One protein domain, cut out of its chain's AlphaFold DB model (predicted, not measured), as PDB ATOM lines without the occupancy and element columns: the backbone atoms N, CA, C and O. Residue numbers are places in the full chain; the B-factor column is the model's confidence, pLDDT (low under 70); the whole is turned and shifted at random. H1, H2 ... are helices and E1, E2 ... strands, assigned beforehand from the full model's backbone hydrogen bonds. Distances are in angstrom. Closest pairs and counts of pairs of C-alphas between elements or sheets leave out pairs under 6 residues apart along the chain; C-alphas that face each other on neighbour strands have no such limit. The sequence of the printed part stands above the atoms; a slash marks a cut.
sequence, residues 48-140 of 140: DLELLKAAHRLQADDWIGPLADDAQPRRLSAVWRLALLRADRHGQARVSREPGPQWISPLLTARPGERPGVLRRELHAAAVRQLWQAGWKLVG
ATOM      1  N   ASP A  48      20.938 -24.430 -22.313       96.00
ATOM      2  CA  ASP A  48      21.370 -23.210 -21.613       96.00
ATOM      3  C   ASP A  48      20.670 -21.953 -22.149       96.00
ATOM      4  O   ASP A  48      20.268 -21.079 -21.387       96.00
ATOM      5  N   LEU A  49      20.479 -21.869 -23.470       95.00
ATOM      6  CA  LEU A  49      19.781 -20.748 -24.096       95.00
ATOM      7  C   LEU A  49      18.291 -20.707 -23.718       95.00
ATOM      8  O   LEU A  49      17.769 -19.626 -23.460       95.00
ATOM      9  N   GLU A  50      17.608 -21.856 -23.687       95.12
ATOM     10  CA  GLU A  50      16.202 -21.940 -23.258       95.12
ATOM     11  C   GLU A  50      16.053 -21.524 -21.782       95.12
ATOM     12  O   GLU A  50      15.151 -20.749 -21.461       95.12
ATOM     13  N   LEU A  51      16.977 -21.944 -20.907       96.56
ATOM     14  CA  LEU A  51      17.012 -21.531 -19.497       96.56
ATOM     15  C   LEU A  51      17.204 -20.022 -19.337       96.56
ATOM     16  O   LEU A  51      16.444 -19.377 -18.618       96.56
ATOM     17  N   LEU A  52      18.193 -19.448 -20.026       96.06
ATOM     18  CA  LEU A  52      18.478 -18.012 -19.957       96.06
ATOM     19  C   LEU A  52      17.308 -17.182 -20.498       96.06
ATOM     20  O   LEU A  52      16.937 -16.173 -19.896       96.06
ATOM     21  N   LYS A  53      16.682 -17.629 -21.595       94.69
ATOM     22  CA  LYS A  53      15.476 -16.993 -22.139       94.69
ATOM     23  C   LYS A  53      14.338 -16.979 -21.124       94.69
ATOM     24  O   LYS A  53      13.733 -15.929 -20.917       94.69
ATOM     25  N   ALA A  54      14.078 -18.112 -20.474       94.81
ATOM     26  CA  ALA A  54      13.037 -18.217 -19.460       94.81
ATOM     27  C   ALA A  54      13.338 -17.345 -18.230       94.81
ATOM     28  O   ALA A  54      12.499 -16.534 -17.837       94.81
ATOM     29  N   ALA A  55      14.549 -17.440 -17.672       94.81
ATOM     30  CA  ALA A  55      14.943 -16.706 -16.471       94.81
ATOM     31  C   ALA A  55      14.859 -15.181 -16.649       94.81
ATOM     32  O   ALA A  55      14.418 -14.462 -15.754       94.81
ATOM     33  N   HIS A  56      15.223 -14.677 -17.832       91.94
ATOM     34  CA  HIS A  56      15.158 -13.247 -18.143       91.94
ATOM     35  C   HIS A  56      13.826 -12.797 -18.768       91.94
ATOM     36  O   HIS A  56      13.659 -11.598 -19.030       91.94
ATOM     37  N   ARG A  57      12.871 -13.722 -18.949       90.69
ATOM     38  CA  ARG A  57      11.550 -13.508 -19.570       90.69
ATOM     39  C   ARG A  57      11.643 -12.882 -20.965       90.69
ATOM     40  O   ARG A  57      10.951 -11.905 -21.265       90.69
ATOM     41  N   LEU A  58      12.537 -13.433 -21.784       89.38
ATOM     42  CA  LEU A  58      12.843 -12.903 -23.110       89.38
ATOM     43  C   LEU A  58      11.693 -13.133 -24.089       89.38
ATOM     44  O   LEU A  58      11.158 -14.238 -24.186       89.38
ATOM     45  N   GLN A  59      11.344 -12.078 -24.815       86.06
ATOM     46  CA  GLN A  59      10.369 -12.090 -25.901       86.06
ATOM     47  C   GLN A  59      11.025 -12.508 -27.223       86.06
ATOM     48  O   GLN A  59      12.244 -12.644 -27.317       86.06
ATOM     49  N   ALA A  60      10.211 -12.727 -28.259       82.69
ATOM     50  CA  ALA A  60      10.697 -13.154 -29.572       82.69
ATOM     51  C   ALA A  60      11.681 -12.153 -30.204       82.69
ATOM     52  O   ALA A  60      12.657 -12.575 -30.821       82.69
ATOM     53  N   ASP A  61      11.442 -10.857 -29.996       85.69
ATOM     54  CA  ASP A  61      12.255  -9.771 -30.549       85.69
ATOM     55  C   ASP A  61      13.480  -9.433 -29.679       85.69
ATOM     56  O   ASP A  61      14.340  -8.652 -30.087       85.69
ATOM     57  N   ASP A  62      13.592 -10.024 -28.485       88.19
ATOM     58  CA  ASP A  62      14.752  -9.821 -27.623       88.19
ATOM     59  C   ASP A  62      15.965 -10.586 -28.173       88.19
ATOM     60  O   ASP A  62      15.899 -11.768 -28.528       88.19
ATOM     61  N   TRP A  63      17.117  -9.922 -28.182       89.94
ATOM     62  CA  TRP A  63      18.370 -10.503 -28.640       89.94
ATOM     63  C   TRP A  63      19.269 -10.882 -27.467       89.94
ATOM     64  O   TRP A  63      19.491 -10.094 -26.551       89.94
ATOM     65  N   ILE A  64      19.844 -12.082 -27.529       93.00
ATOM     66  CA  ILE A  64      20.835 -12.584 -26.577       93.00
ATOM     67  C   ILE A  64      22.030 -13.140 -27.347       93.00
ATOM     68  O   ILE A  64      21.875 -13.992 -28.227       93.00
ATOM     69  N   GLY A  65      23.235 -12.684 -27.015       93.81
ATOM     70  CA  GLY A  65      24.426 -13.168 -27.698       93.81
ATOM     71  C   GLY A  65      25.746 -12.622 -27.164       93.81
ATOM     72  O   GLY A  65      25.762 -11.725 -26.321       93.81
ATOM     73  N   PRO A  66      26.873 -13.200 -27.615       93.44
ATOM     74  CA  PRO A  66      28.199 -12.707 -27.269       93.44
ATOM     75  C   PRO A  66      28.417 -11.299 -27.822       93.44
ATOM     76  O   PRO A  66      28.177 -11.059 -29.005       93.44
ATOM     77  N   LEU A  67      28.920 -10.402 -26.984       91.81
ATOM     78  CA  LEU A  67      29.341  -9.062 -27.366       91.81
ATOM     79  C   LEU A  67      30.681  -8.749 -26.690       91.81
ATOM     80  O   LEU A  67      30.944  -9.212 -25.574       91.81
ATOM     81  N   ALA A  68      31.541  -8.015 -27.392       89.38
ATOM     82  CA  ALA A  68      32.792  -7.531 -26.827       89.38
ATOM     83  C   ALA A  68      32.494  -6.468 -25.756       89.38
ATOM     84  O   ALA A  68      31.634  -5.609 -25.947       89.38
ATOM     85  N   ASP A  69      33.175  -6.563 -24.617       84.44
ATOM     86  CA  ASP A  69      33.137  -5.557 -23.560       84.44
ATOM     87  C   ASP A  69      34.359  -4.640 -23.718       84.44
ATOM     88  O   ASP A  69      35.450  -4.919 -23.211       84.44
ATOM     89  N   ASP A  70      34.170  -3.554 -24.468       74.31
ATOM     90  CA  ASP A  70      35.225  -2.589 -24.806       74.31
ATOM     91  C   ASP A  70      35.502  -1.573 -23.681       74.31
ATOM     92  O   ASP A  70      36.301  -0.649 -23.848       74.31
ATOM     93  N   ALA A  71      34.901  -1.742 -22.495       70.06
ATOM     94  CA  ALA A  71      35.116  -0.844 -21.358       70.06
ATOM     95  C   ALA A  71      36.560  -0.881 -20.805       70.06
ATOM     96  O   ALA A  71      36.914  -0.071 -19.946       70.06
ATOM     97  N   GLN A  72      37.417  -1.799 -21.280       61.25
ATOM     98  CA  GLN A  72      38.829  -1.888 -20.896       61.25
ATOM     99  C   GLN A  72      39.781  -1.532 -22.054       61.25
ATOM    100  O   GLN A  72      40.330  -2.427 -22.698       61.25
ATOM    101  N   PRO A  73      40.111  -0.241 -22.256       55.34
ATOM    102  CA  PRO A  73      40.938   0.232 -23.376       55.34
ATOM    103  C   PRO A  73      42.426  -0.176 -23.314       55.34
ATOM    104  O   PRO A  73      43.223   0.279 -24.128       55.34
ATOM    105  N   ARG A  74      42.849  -0.992 -22.336       58.66
ATOM    106  CA  ARG A  74      44.269  -1.311 -22.074       58.66
ATOM    107  C   ARG A  74      44.639  -2.792 -22.187       58.66
ATOM    108  O   ARG A  74      45.771  -3.144 -21.863       58.66
ATOM    109  N   ARG A  75      43.730  -3.676 -22.612       61.97
ATOM    110  CA  ARG A  75      44.047  -5.106 -22.777       61.97
ATOM    111  C   ARG A  75      44.229  -5.466 -24.245       61.97
ATOM    112  O   ARG A  75      43.397  -5.146 -25.079       61.97
ATOM    113  N   LEU A  76      45.310  -6.191 -24.530       65.81
ATOM    114  CA  LEU A  76      45.629  -6.735 -25.857       65.81
ATOM    115  C   LEU A  76      44.680  -7.868 -26.291       65.81
ATOM    116  O   LEU A  76      44.727  -8.307 -27.434       65.81
ATOM    117  N   SER A  77      43.833  -8.362 -25.384       71.25
ATOM    118  CA  SER A  77      42.872  -9.437 -25.634       71.25
ATOM    119  C   SER A  77      41.441  -8.918 -25.511       71.25
ATOM    120  O   SER A  77      41.074  -8.407 -24.450       71.25
ATOM    121  N   ALA A  78      40.633  -9.116 -26.555       77.31
ATOM    122  CA  ALA A  78      39.201  -8.839 -26.518       77.31
ATOM    123  C   ALA A  78      38.529  -9.651 -25.400       77.31
ATOM    124  O   ALA A  78      38.701 -10.874 -25.309       77.31
ATOM    125  N   VAL A  79      37.778  -8.960 -24.543       88.12
ATOM    126  CA  VAL A  79      37.002  -9.583 -23.475       88.12
ATOM    127  C   VAL A  79      35.554  -9.673 -23.929       88.12
ATOM    128  O   VAL A  79      35.004  -8.720 -24.467       88.12
ATOM    129  N   TRP A  80      34.944 -10.833 -23.733       91.44
ATOM    130  CA  TRP A  80      33.614 -11.152 -24.230       91.44
ATOM    131  C   TRP A  80      32.663 -11.421 -23.079       91.44
ATOM    132  O   TRP A  80      33.044 -11.988 -22.050       91.44
ATOM    133  N   ARG A  81      31.403 -11.040 -23.275       93.62
ATOM    134  CA  ARG A  81      30.307 -11.310 -22.344       93.62
ATOM    135  C   ARG A  81      29.046 -11.654 -23.110       93.62
ATOM    136  O   ARG A  81      28.887 -11.288 -24.271       93.62
ATOM    137  N   LEU A  82      28.131 -12.346 -22.447       94.62
ATOM    138  CA  LEU A  82      26.782 -12.532 -22.941       94.62
ATOM    139  C   LEU A  82      25.978 -11.264 -22.640       94.62
ATOM    140  O   LEU A  82      25.806 -10.877 -21.478       94.62
ATOM    141  N   ALA A  83      25.528 -10.621 -23.708       93.62
ATOM    142  CA  ALA A  83      24.694  -9.438 -23.686       93.62
ATOM    143  C   ALA A  83      23.239  -9.814 -23.959       93.62
ATOM    144  O   ALA A  83      22.941 -10.722 -24.738       93.62
ATOM    145  N   LEU A  84      22.350  -9.058 -23.331       91.69
ATOM    146  CA  LEU A  84      20.926  -9.051 -23.581       91.69
ATOM    147  C   LEU A  84      20.513  -7.661 -24.075       91.69
ATOM    148  O   LEU A  84      20.780  -6.652 -23.419       91.69
ATOM    149  N   LEU A  85      19.824  -7.623 -25.211       88.56
ATOM    150  CA  LEU A  85      19.201  -6.431 -25.775       88.56
ATOM    151  C   LEU A  85      17.700  -6.684 -25.851       88.56
ATOM    152  O   LEU A  85      17.250  -7.579 -26.564       88.56
ATOM    153  N   ARG A  86      16.927  -5.916 -25.085       86.25
ATOM    154  CA  ARG A  86      15.467  -6.021 -25.113       86.25
ATOM    155  C   ARG A  86      14.919  -5.218 -26.276       86.25
ATOM    156  O   ARG A  86      15.413  -4.119 -26.499       86.25
ATOM    157  N   ALA A  87      13.892  -5.707 -26.949       77.75
ATOM    158  CA  ALA A  87      13.172  -4.943 -27.953       77.75
ATOM    159  C   ALA A  87      11.978  -4.186 -27.346       77.75
ATOM    160  O   ALA A  87      11.405  -4.549 -26.312       77.75
ATOM    161  N   ASP A  88      11.613  -3.073 -27.964       72.38
ATOM    162  CA  ASP A  88      10.396  -2.330 -27.709       72.38
ATOM    163  C   ASP A  88       9.250  -2.903 -28.546       72.38
ATOM    164  O   ASP A  88       9.405  -3.868 -29.290       72.38
ATOM    165  N   ARG A  89       8.064  -2.307 -28.419       66.00
ATOM    166  CA  ARG A  89       6.865  -2.750 -29.151       66.00
ATOM    167  C   ARG A  89       6.974  -2.617 -30.682       66.00
ATOM    168  O   ARG A  89       6.053  -3.027 -31.378       66.00
ATOM    169  N   HIS A  90       8.036  -1.995 -31.188       67.12
ATOM    170  CA  HIS A  90       8.327  -1.793 -32.605       67.12
ATOM    171  C   HIS A  90       9.557  -2.599 -33.062       67.12
ATOM    172  O   HIS A  90      10.037  -2.386 -34.176       67.12
ATOM    173  N   GLY A  91      10.079  -3.504 -32.223       60.53
ATOM    174  CA  GLY A  91      11.267  -4.303 -32.529       60.53
ATOM    175  C   GLY A  91      12.590  -3.531 -32.419       60.53
ATOM    176  O   GLY A  91      13.625  -4.037 -32.844       60.53
ATOM    177  N   GLN A  92      12.583  -2.307 -31.880       61.53
ATOM    178  CA  GLN A  92      13.788  -1.500 -31.662       61.53
ATOM    179  C   GLN A  92      14.377  -1.791 -30.288       61.53
ATOM    180  O   GLN A  92      13.638  -2.104 -29.368       61.53
ATOM    181  N   ALA A  93      15.688  -1.650 -30.088       63.53
ATOM    182  CA  ALA A  93      16.263  -1.852 -28.758       63.53
ATOM    183  C   ALA A  93      15.607  -0.905 -27.727       63.53
ATOM    184  O   ALA A  93      15.699   0.319 -27.841       63.53
ATOM    185  N   ARG A  94      14.949  -1.464 -26.702       63.47
ATOM    186  CA  ARG A  94      14.451  -0.728 -25.538       63.47
ATOM    187  C   ARG A  94      15.629  -0.014 -24.907       63.47
ATOM    188  O   ARG A  94      16.545  -0.653 -24.391       63.47
ATOM    189  N   VAL A  95      15.549   1.309 -24.885       54.88
ATOM    190  CA  VAL A  95      16.422   2.133 -24.058       54.88
ATOM    191  C   VAL A  95      16.099   1.779 -22.606       54.88
ATOM    192  O   VAL A  95      15.083   2.192 -22.045       54.88
ATOM    193  N   SER A  96      16.909   0.894 -22.030       56.03
ATOM    194  CA  SER A  96      16.897   0.608 -20.600       56.03
ATOM    195  C   SER A  96      17.215   1.907 -19.837       56.03
ATOM    196  O   SER A  96      17.755   2.851 -20.414       56.03
ATOM    197  N   ARG A  97      16.875   1.990 -18.540       58.94
ATOM    198  CA  ARG A  97      17.248   3.160 -17.712       58.94
ATOM    199  C   ARG A  97      18.755   3.438 -17.753       58.94
ATOM    200  O   ARG A  97      19.157   4.584 -17.596       58.94
ATOM    201  N   GLU A  98      19.553   2.403 -17.992       57.47
ATOM    202  CA  GLU A  98      20.973   2.502 -18.303       57.47
ATOM    203  C   GLU A  98      21.179   2.300 -19.816       57.47
ATOM    204  O   GLU A  98      20.701   1.306 -20.375       57.47
ATOM    205  N   PRO A  99      21.855   3.223 -20.517       64.38
ATOM    206  CA  PRO A  99      22.137   3.053 -21.935       64.38
ATOM    207  C   PRO A  99      23.091   1.871 -22.151       64.38
ATOM    208  O   PRO A  99      24.174   1.831 -21.572       64.38
ATOM    209  N   GLY A 100      22.707   0.929 -23.020       73.88
ATOM    210  CA  GLY A 100      23.573  -0.165 -23.468       73.88
ATOM    211  C   GLY A 100      23.019  -1.578 -23.237       73.88
ATOM    212  O   GLY A 100      21.877  -1.747 -22.804       73.88
ATOM    213  N   PRO A 101      23.810  -2.609 -23.581       84.69
ATOM    214  CA  PRO A 101      23.456  -4.006 -23.359       84.69
ATOM    215  C   PRO A 101      23.379  -4.347 -21.870       84.69
ATOM    216  O   PRO A 101      24.240  -3.957 -21.082       84.69
ATOM    217  N   GLN A 102      22.394  -5.162 -21.493       89.44
ATOM    218  CA  GLN A 102      22.371  -5.775 -20.171       89.44
ATOM    219  C   GLN A 102      23.333  -6.966 -20.157       89.44
ATOM    220  O   GLN A 102      23.143  -7.946 -20.878       89.44
ATOM    221  N   TRP A 103      24.359  -6.906 -19.314       91.50
ATOM    222  CA  TRP A 103      25.324  -7.992 -19.175       91.50
ATOM    223  C   TRP A 103      24.816  -9.070 -18.217       91.50
ATOM    224  O   TRP A 103      24.539  -8.784 -17.055       91.50
ATOM    225  N   ILE A 104      24.741 -10.314 -18.692       92.75
ATOM    226  CA  ILE A 104      24.183 -11.448 -17.927       92.75
ATOM    227  C   ILE A 104      25.184 -12.591 -17.705       92.75
ATOM    228  O   ILE A 104      24.829 -13.622 -17.145       92.75
ATOM    229  N   SER A 105      26.428 -12.425 -18.158       93.62
ATOM    230  CA  SER A 105      27.530 -13.352 -17.888       93.62
ATOM    231  C   SER A 105      28.730 -12.615 -17.279       93.62
ATOM    232  O   SER A 105      28.874 -11.392 -17.458       93.62
ATOM    233  N   PRO A 106      29.657 -13.344 -16.626       91.56
ATOM    234  CA  PRO A 106      30.951 -12.782 -16.280       91.56
ATOM    235  C   PRO A 106      31.780 -12.532 -17.549       91.56
ATOM    236  O   PRO A 106      31.465 -13.036 -18.631       91.56
ATOM    237  N   LEU A 107      32.844 -11.746 -17.385       91.50
ATOM    238  CA  LEU A 107      33.871 -11.496 -18.397       91.50
ATOM    239  C   LEU A 107      34.610 -12.794 -18.743       91.50
ATOM    240  O   LEU A 107      35.060 -13.508 -17.844       91.50
ATOM    241  N   LEU A 108      34.786 -13.063 -20.036       90.75
ATOM    242  CA  LEU A 108      35.555 -14.198 -20.536       90.75
ATOM    243  C   LEU A 108      36.583 -13.724 -21.564       90.75
ATOM    244  O   LEU A 108      36.265 -12.986 -22.492       90.75
ATOM    245  N   THR A 109      37.836 -14.140 -21.393       88.56
ATOM    246  CA  THR A 109      38.898 -13.829 -22.359       88.56
ATOM    247  C   THR A 109      38.976 -14.952 -23.382       88.56
ATOM    248  O   THR A 109      39.272 -16.087 -23.011       88.56
ATOM    249  N   ALA A 110      38.707 -14.646 -24.652       84.00
ATOM    250  CA  ALA A 110      38.797 -15.637 -25.721       84.00
ATOM    251  C   ALA A 110      40.263 -15.946 -26.048       84.00
ATOM    252  O   ALA A 110      41.122 -15.056 -26.019       84.00
ATOM    253  N   ARG A 111      40.556 -17.205 -26.390       83.31
ATOM    254  CA  ARG A 111      41.902 -17.591 -26.832       83.31
ATOM    255  C   ARG A 111      42.082 -17.261 -28.320       83.31
ATOM    256  O   ARG A 111      41.143 -17.429 -29.103       83.31
ATOM    257  N   PRO A 112      43.279 -16.838 -28.762       79.38
ATOM    258  CA  PRO A 112      43.557 -16.686 -30.187       79.38
ATOM    259  C   PRO A 112      43.273 -17.986 -30.958       79.38
ATOM    260  O   PRO A 112      43.678 -19.064 -30.529       79.38
ATOM    261  N   GLY A 113      42.572 -17.885 -32.091       83.31
ATOM    262  CA  GLY A 113      42.223 -19.038 -32.936       83.31
ATOM    263  C   GLY A 113      41.075 -19.915 -32.417       83.31
ATOM    264  O   GLY A 113      40.773 -20.950 -33.011       83.31
ATOM    265  N   GLU A 114      40.417 -19.523 -31.324       86.25
ATOM    266  CA  GLU A 114      39.269 -20.248 -30.792       86.25
ATOM    267  C   GLU A 114      38.060 -20.189 -31.739       86.25
ATOM    268  O   GLU A 114      37.747 -19.163 -32.347       86.25
ATOM    269  N   ARG A 115      37.342 -21.312 -31.870       88.94
ATOM    270  CA  ARG A 115      36.132 -21.363 -32.697       88.94
ATOM    271  C   ARG A 115      35.012 -20.557 -32.023       88.94
ATOM    272  O   ARG A 115      34.710 -20.840 -30.865       88.94
ATOM    273  N   PRO A 116      34.271 -19.695 -32.747       87.56
ATOM    274  CA  PRO A 116      33.189 -18.887 -32.166       87.56
ATOM    275  C   PRO A 116      32.121 -19.700 -31.419       87.56
ATOM    276  O   PRO A 116      31.534 -19.244 -30.439       87.56
ATOM    277  N   GLY A 117      31.872 -20.938 -31.860       92.38
ATOM    278  CA  GLY A 117      30.935 -21.844 -31.199       92.38
ATOM    279  C   GLY A 117      31.364 -22.288 -29.795       92.38
ATOM    280  O   GLY A 117      30.486 -22.580 -28.987       92.38
ATOM    281  N   VAL A 118      32.671 -22.335 -29.503       93.00
ATOM    282  CA  VAL A 118      33.208 -22.688 -28.176       93.00
ATOM    283  C   VAL A 118      32.999 -21.518 -27.225       93.00
ATOM    284  O   VAL A 118      32.248 -21.673 -26.268       93.00
ATOM    285  N   LEU A 119      33.489 -20.328 -27.590       91.75
ATOM    286  CA  LEU A 119      33.253 -19.081 -26.858       91.75
ATOM    287  C   LEU A 119      31.769 -18.887 -26.519       91.75
ATOM    288  O   LEU A 119      31.404 -18.624 -25.373       91.75
ATOM    289  N   ARG A 120      30.883 -19.073 -27.507       93.88
ATOM    290  CA  ARG A 120      29.438 -18.964 -27.289       93.88
ATOM    291  C   ARG A 120      28.955 -19.954 -26.230       93.88
ATOM    292  O   ARG A 120      28.201 -19.550 -25.350       93.88
ATOM    293  N   ARG A 121      29.354 -21.226 -26.308       94.69
ATOM    294  CA  ARG A 121      28.962 -22.248 -25.322       94.69
ATOM    295  C   ARG A 121      29.481 -21.909 -23.927       94.69
ATOM    296  O   ARG A 121      28.718 -22.013 -22.975       94.69
ATOM    297  N   GLU A 122      30.728 -21.460 -23.809       95.12
ATOM    298  CA  GLU A 122      31.315 -21.096 -22.517       95.12
ATOM    299  C   GLU A 122      30.596 -19.915 -21.860       95.12
ATOM    300  O   GLU A 122      30.307 -19.967 -20.664       95.12
ATOM    301  N   LEU A 123      30.239 -18.892 -22.642       95.56
ATOM    302  CA  LEU A 123      29.476 -17.739 -22.159       95.56
ATOM    303  C   LEU A 123      28.069 -18.123 -21.683       95.56
ATOM    304  O   LEU A 123      27.646 -17.666 -20.621       95.56
ATOM    305  N   HIS A 124      27.360 -18.986 -22.422       96.69
ATOM    306  CA  HIS A 124      26.041 -19.481 -22.002       96.69
ATOM    307  C   HIS A 124      26.145 -20.301 -20.714       96.69
ATOM    308  O   HIS A 124      25.426 -20.027 -19.754       96.69
ATOM    309  N   ALA A 125      27.100 -21.232 -20.647       96.38
ATOM    310  CA  ALA A 125      27.326 -22.036 -19.453       96.38
ATOM    311  C   ALA A 125      27.717 -21.169 -18.242       96.38
ATOM    312  O   ALA A 125      27.295 -21.437 -17.118       96.38
ATOM    313  N   ALA A 126      28.514 -20.114 -18.446       96.44
ATOM    314  CA  ALA A 126      28.881 -19.177 -17.389       96.44
ATOM    315  C   ALA A 126      27.681 -18.370 -16.873       96.44
ATOM    316  O   ALA A 126      27.539 -18.229 -15.659       96.44
ATOM    317  N   ALA A 127      26.808 -17.896 -17.765       96.88
ATOM    318  CA  ALA A 127      25.575 -17.203 -17.389       96.88
ATOM    319  C   ALA A 127      24.610 -18.132 -16.625       96.88
ATOM    320  O   ALA A 127      24.079 -17.762 -15.581       96.88
ATOM    321  N   VAL A 128      24.456 -19.381 -17.073       97.31
ATOM    322  CA  VAL A 128      23.640 -20.389 -16.372       97.31
ATOM    323  C   VAL A 128      24.201 -20.695 -14.980       97.31
ATOM    324  O   VAL A 128      23.446 -20.755 -14.013       97.31
ATOM    325  N   ARG A 129      25.529 -20.809 -14.827       97.19
ATOM    326  CA  ARG A 129      26.149 -20.942 -13.497       97.19
ATOM    327  C   ARG A 129      25.828 -19.758 -12.583       97.19
ATOM    328  O   ARG A 129      25.598 -19.982 -11.399       97.19
ATOM    329  N   GLN A 130      25.787 -18.532 -13.109       95.81
ATOM    330  CA  GLN A 130      25.383 -17.362 -12.324       95.81
ATOM    331  C   GLN A 130      23.914 -17.426 -11.896       95.81
ATOM    332  O   GLN A 130      23.621 -17.081 -10.754       95.81
ATOM    333  N   LEU A 131      23.005 -17.923 -12.748       95.44
ATOM    334  CA  LEU A 131      21.615 -18.170 -12.341       95.44
ATOM    335  C   LEU A 131      21.552 -19.135 -11.152       95.44
ATOM    336  O   LEU A 131      20.897 -18.848 -10.152       95.44
ATOM    337  N   TRP A 132      22.285 -20.247 -11.213       96.56
ATOM    338  CA  TRP A 132      22.328 -21.210 -10.109       96.56
ATOM    339  C   TRP A 132      22.916 -20.614  -8.829       96.56
ATOM    340  O   TRP A 132      22.366 -20.816  -7.749       96.56
ATOM    341  N   GLN A 133      23.984 -19.824  -8.942       96.56
ATOM    342  CA  GLN A 133      24.563 -19.099  -7.806       96.56
ATOM    343  C   GLN A 133      23.598 -18.064  -7.217       96.56
ATOM    344  O   GLN A 133      23.620 -17.830  -6.012       96.56
ATOM    345  N   ALA A 134      22.728 -17.480  -8.042       94.75
ATOM    346  CA  ALA A 134      21.681 -16.561  -7.610       94.75
ATOM    347  C   ALA A 134      20.465 -17.268  -6.980       94.75
ATOM    348  O   ALA A 134      19.554 -16.586  -6.521       94.75
ATOM    349  N   GLY A 135      20.439 -18.605  -6.937       96.69
ATOM    350  CA  GLY A 135      19.403 -19.386  -6.256       96.69
ATOM    351  C   GLY A 135      18.306 -19.951  -7.158       96.69
ATOM    352  O   GLY A 135      17.387 -20.584  -6.642       96.69
ATOM    353  N   TRP A 136      18.403 -19.779  -8.481       97.50
ATOM    354  CA  TRP A 136      17.490 -20.426  -9.428       97.50
ATOM    355  C   TRP A 136      17.601 -21.950  -9.338       97.50
ATOM    356  O   TRP A 136      18.666 -22.487  -9.017       97.50
ATOM    357  N   LYS A 137      16.515 -22.668  -9.640       97.06
ATOM    358  CA  LYS A 137      16.492 -24.140  -9.583       97.06
ATOM    359  C   LYS A 137      15.655 -24.728 -10.705       97.06
ATOM    360  O   LYS A 137      14.602 -24.200 -11.031       97.06
ATOM    361  N   LEU A 138      16.103 -25.851 -11.255       96.25
ATOM    362  CA  LEU A 138      15.300 -26.681 -12.148       96.25
ATOM    363  C   LEU A 138      14.806 -27.899 -11.360       96.25
ATOM    364  O   LEU A 138      15.619 -28.699 -10.898       96.25
ATOM    365  N   VAL A 139      13.493 -28.012 -11.183       92.88
ATOM    366  CA  VAL A 139      12.828 -29.059 -10.392       92.88
ATOM    367  C   VAL A 139      12.048 -29.983 -11.330       92.88
ATOM    368  O   VAL A 139      11.425 -29.498 -12.269       92.88
ATOM    369  N   GLY A 140      12.081 -31.297 -11.086       85.94
ATOM    370  CA  GLY A 140      11.387 -32.313 -11.898       85.94
ATOM    371  C   GLY A 140      12.303 -33.313 -12.594       85.94
ATOM    372  O   GLY A 140      13.434 -32.946 -13.004       85.94
TER     373      GLY A 140
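AT A GLANCE: This is residues 48 to 140 of the 140 residues of an uncharacterized protein of Mitsuaria sp. HWN-4 (UniProt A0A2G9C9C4). A two-stranded hairpin, E1 and E2, has the long helix H2 packed across one face, while the loop of residues 89 to 99 lies on the side away from H2. The short helix H1 packs beside the later part of H2, the long link from E2 to H2 comes back along E2 with residues 102 to 103 and 108 to 109, and the tail strand E3 lies far from the middle. The printed part has 93 residues, with two named helices and three named strands in the order H1, E1, E2, H2, E3; the sheet, E1 - E2, is antiparallel. The class is mixed, helices and strands, with 42 residues, under half, in named elements. The whole is compact, with a radius of gyration of the C-alphas of 14.2 A and spans of 38 by 36 by 22 A.

IN THESE COORDINATES: Find C-alpha 63 at (18.370, -10.503, -28.640); from there E1, residues 63 to 68, runs 14.8 A. E2, residues 79 to 85, comes back over 18.2 A. Look for H2 from C-alpha 116 at (33.189, -18.887, -32.166) to C-alpha 133 at (24.563, -19.099, -7.806), residues 116 to 133, 25.8 A long. H1 is residues 48 to 55, 10.5 A, and E3 is residues 137 to 139, 6.2 A.

HOW THE PARTS SIT: Start at the hairpin of E1 and E2, antiparallel with 155 degrees between their directions, where N 65 and O 83 are 3.0 A apart and N 83 and O 65 are 2.8 A apart, within hydrogen-bond range. Residues 83 to 84 of E2 also pair antiparallel with residues 102 to 103, and residues 79 to 80 with 108 to 109. The closest C-alphas of E2 and H2 are those of Leu 82 and Leu 123, 5.9 A apart; those of E1 and H2 are Pro 66 and Arg 120, 6.4 A apart. H1 and H2 touch, H2 with residues 124 to 131 alone, at a steep tilt of 41 degrees, the same way; their closest C-alphas, Asp 48 and His 124, are 6.0 A apart. H1 and E1 are near each other, with 5 pairs of C-alphas within 10 A, and H1 and E2 are apart. E3 pairs with no named strand, and it and H2 meet only through their link. In H1 and H2 every O i to N i+4 pair is within hydrogen-bond range.

THE WHOLE: The two C-alphas farthest apart are those of Arg 74 and Gly 140, the chain's last residue, at 46.3 A. The printed part has no cut. The link from E2 to H2, 30 residues, is long, and that from H2 to E3 is tight. Mean pLDDT of the printed part is 85.2; look for values under 70 at residues 72 to 76 and 89 to 99.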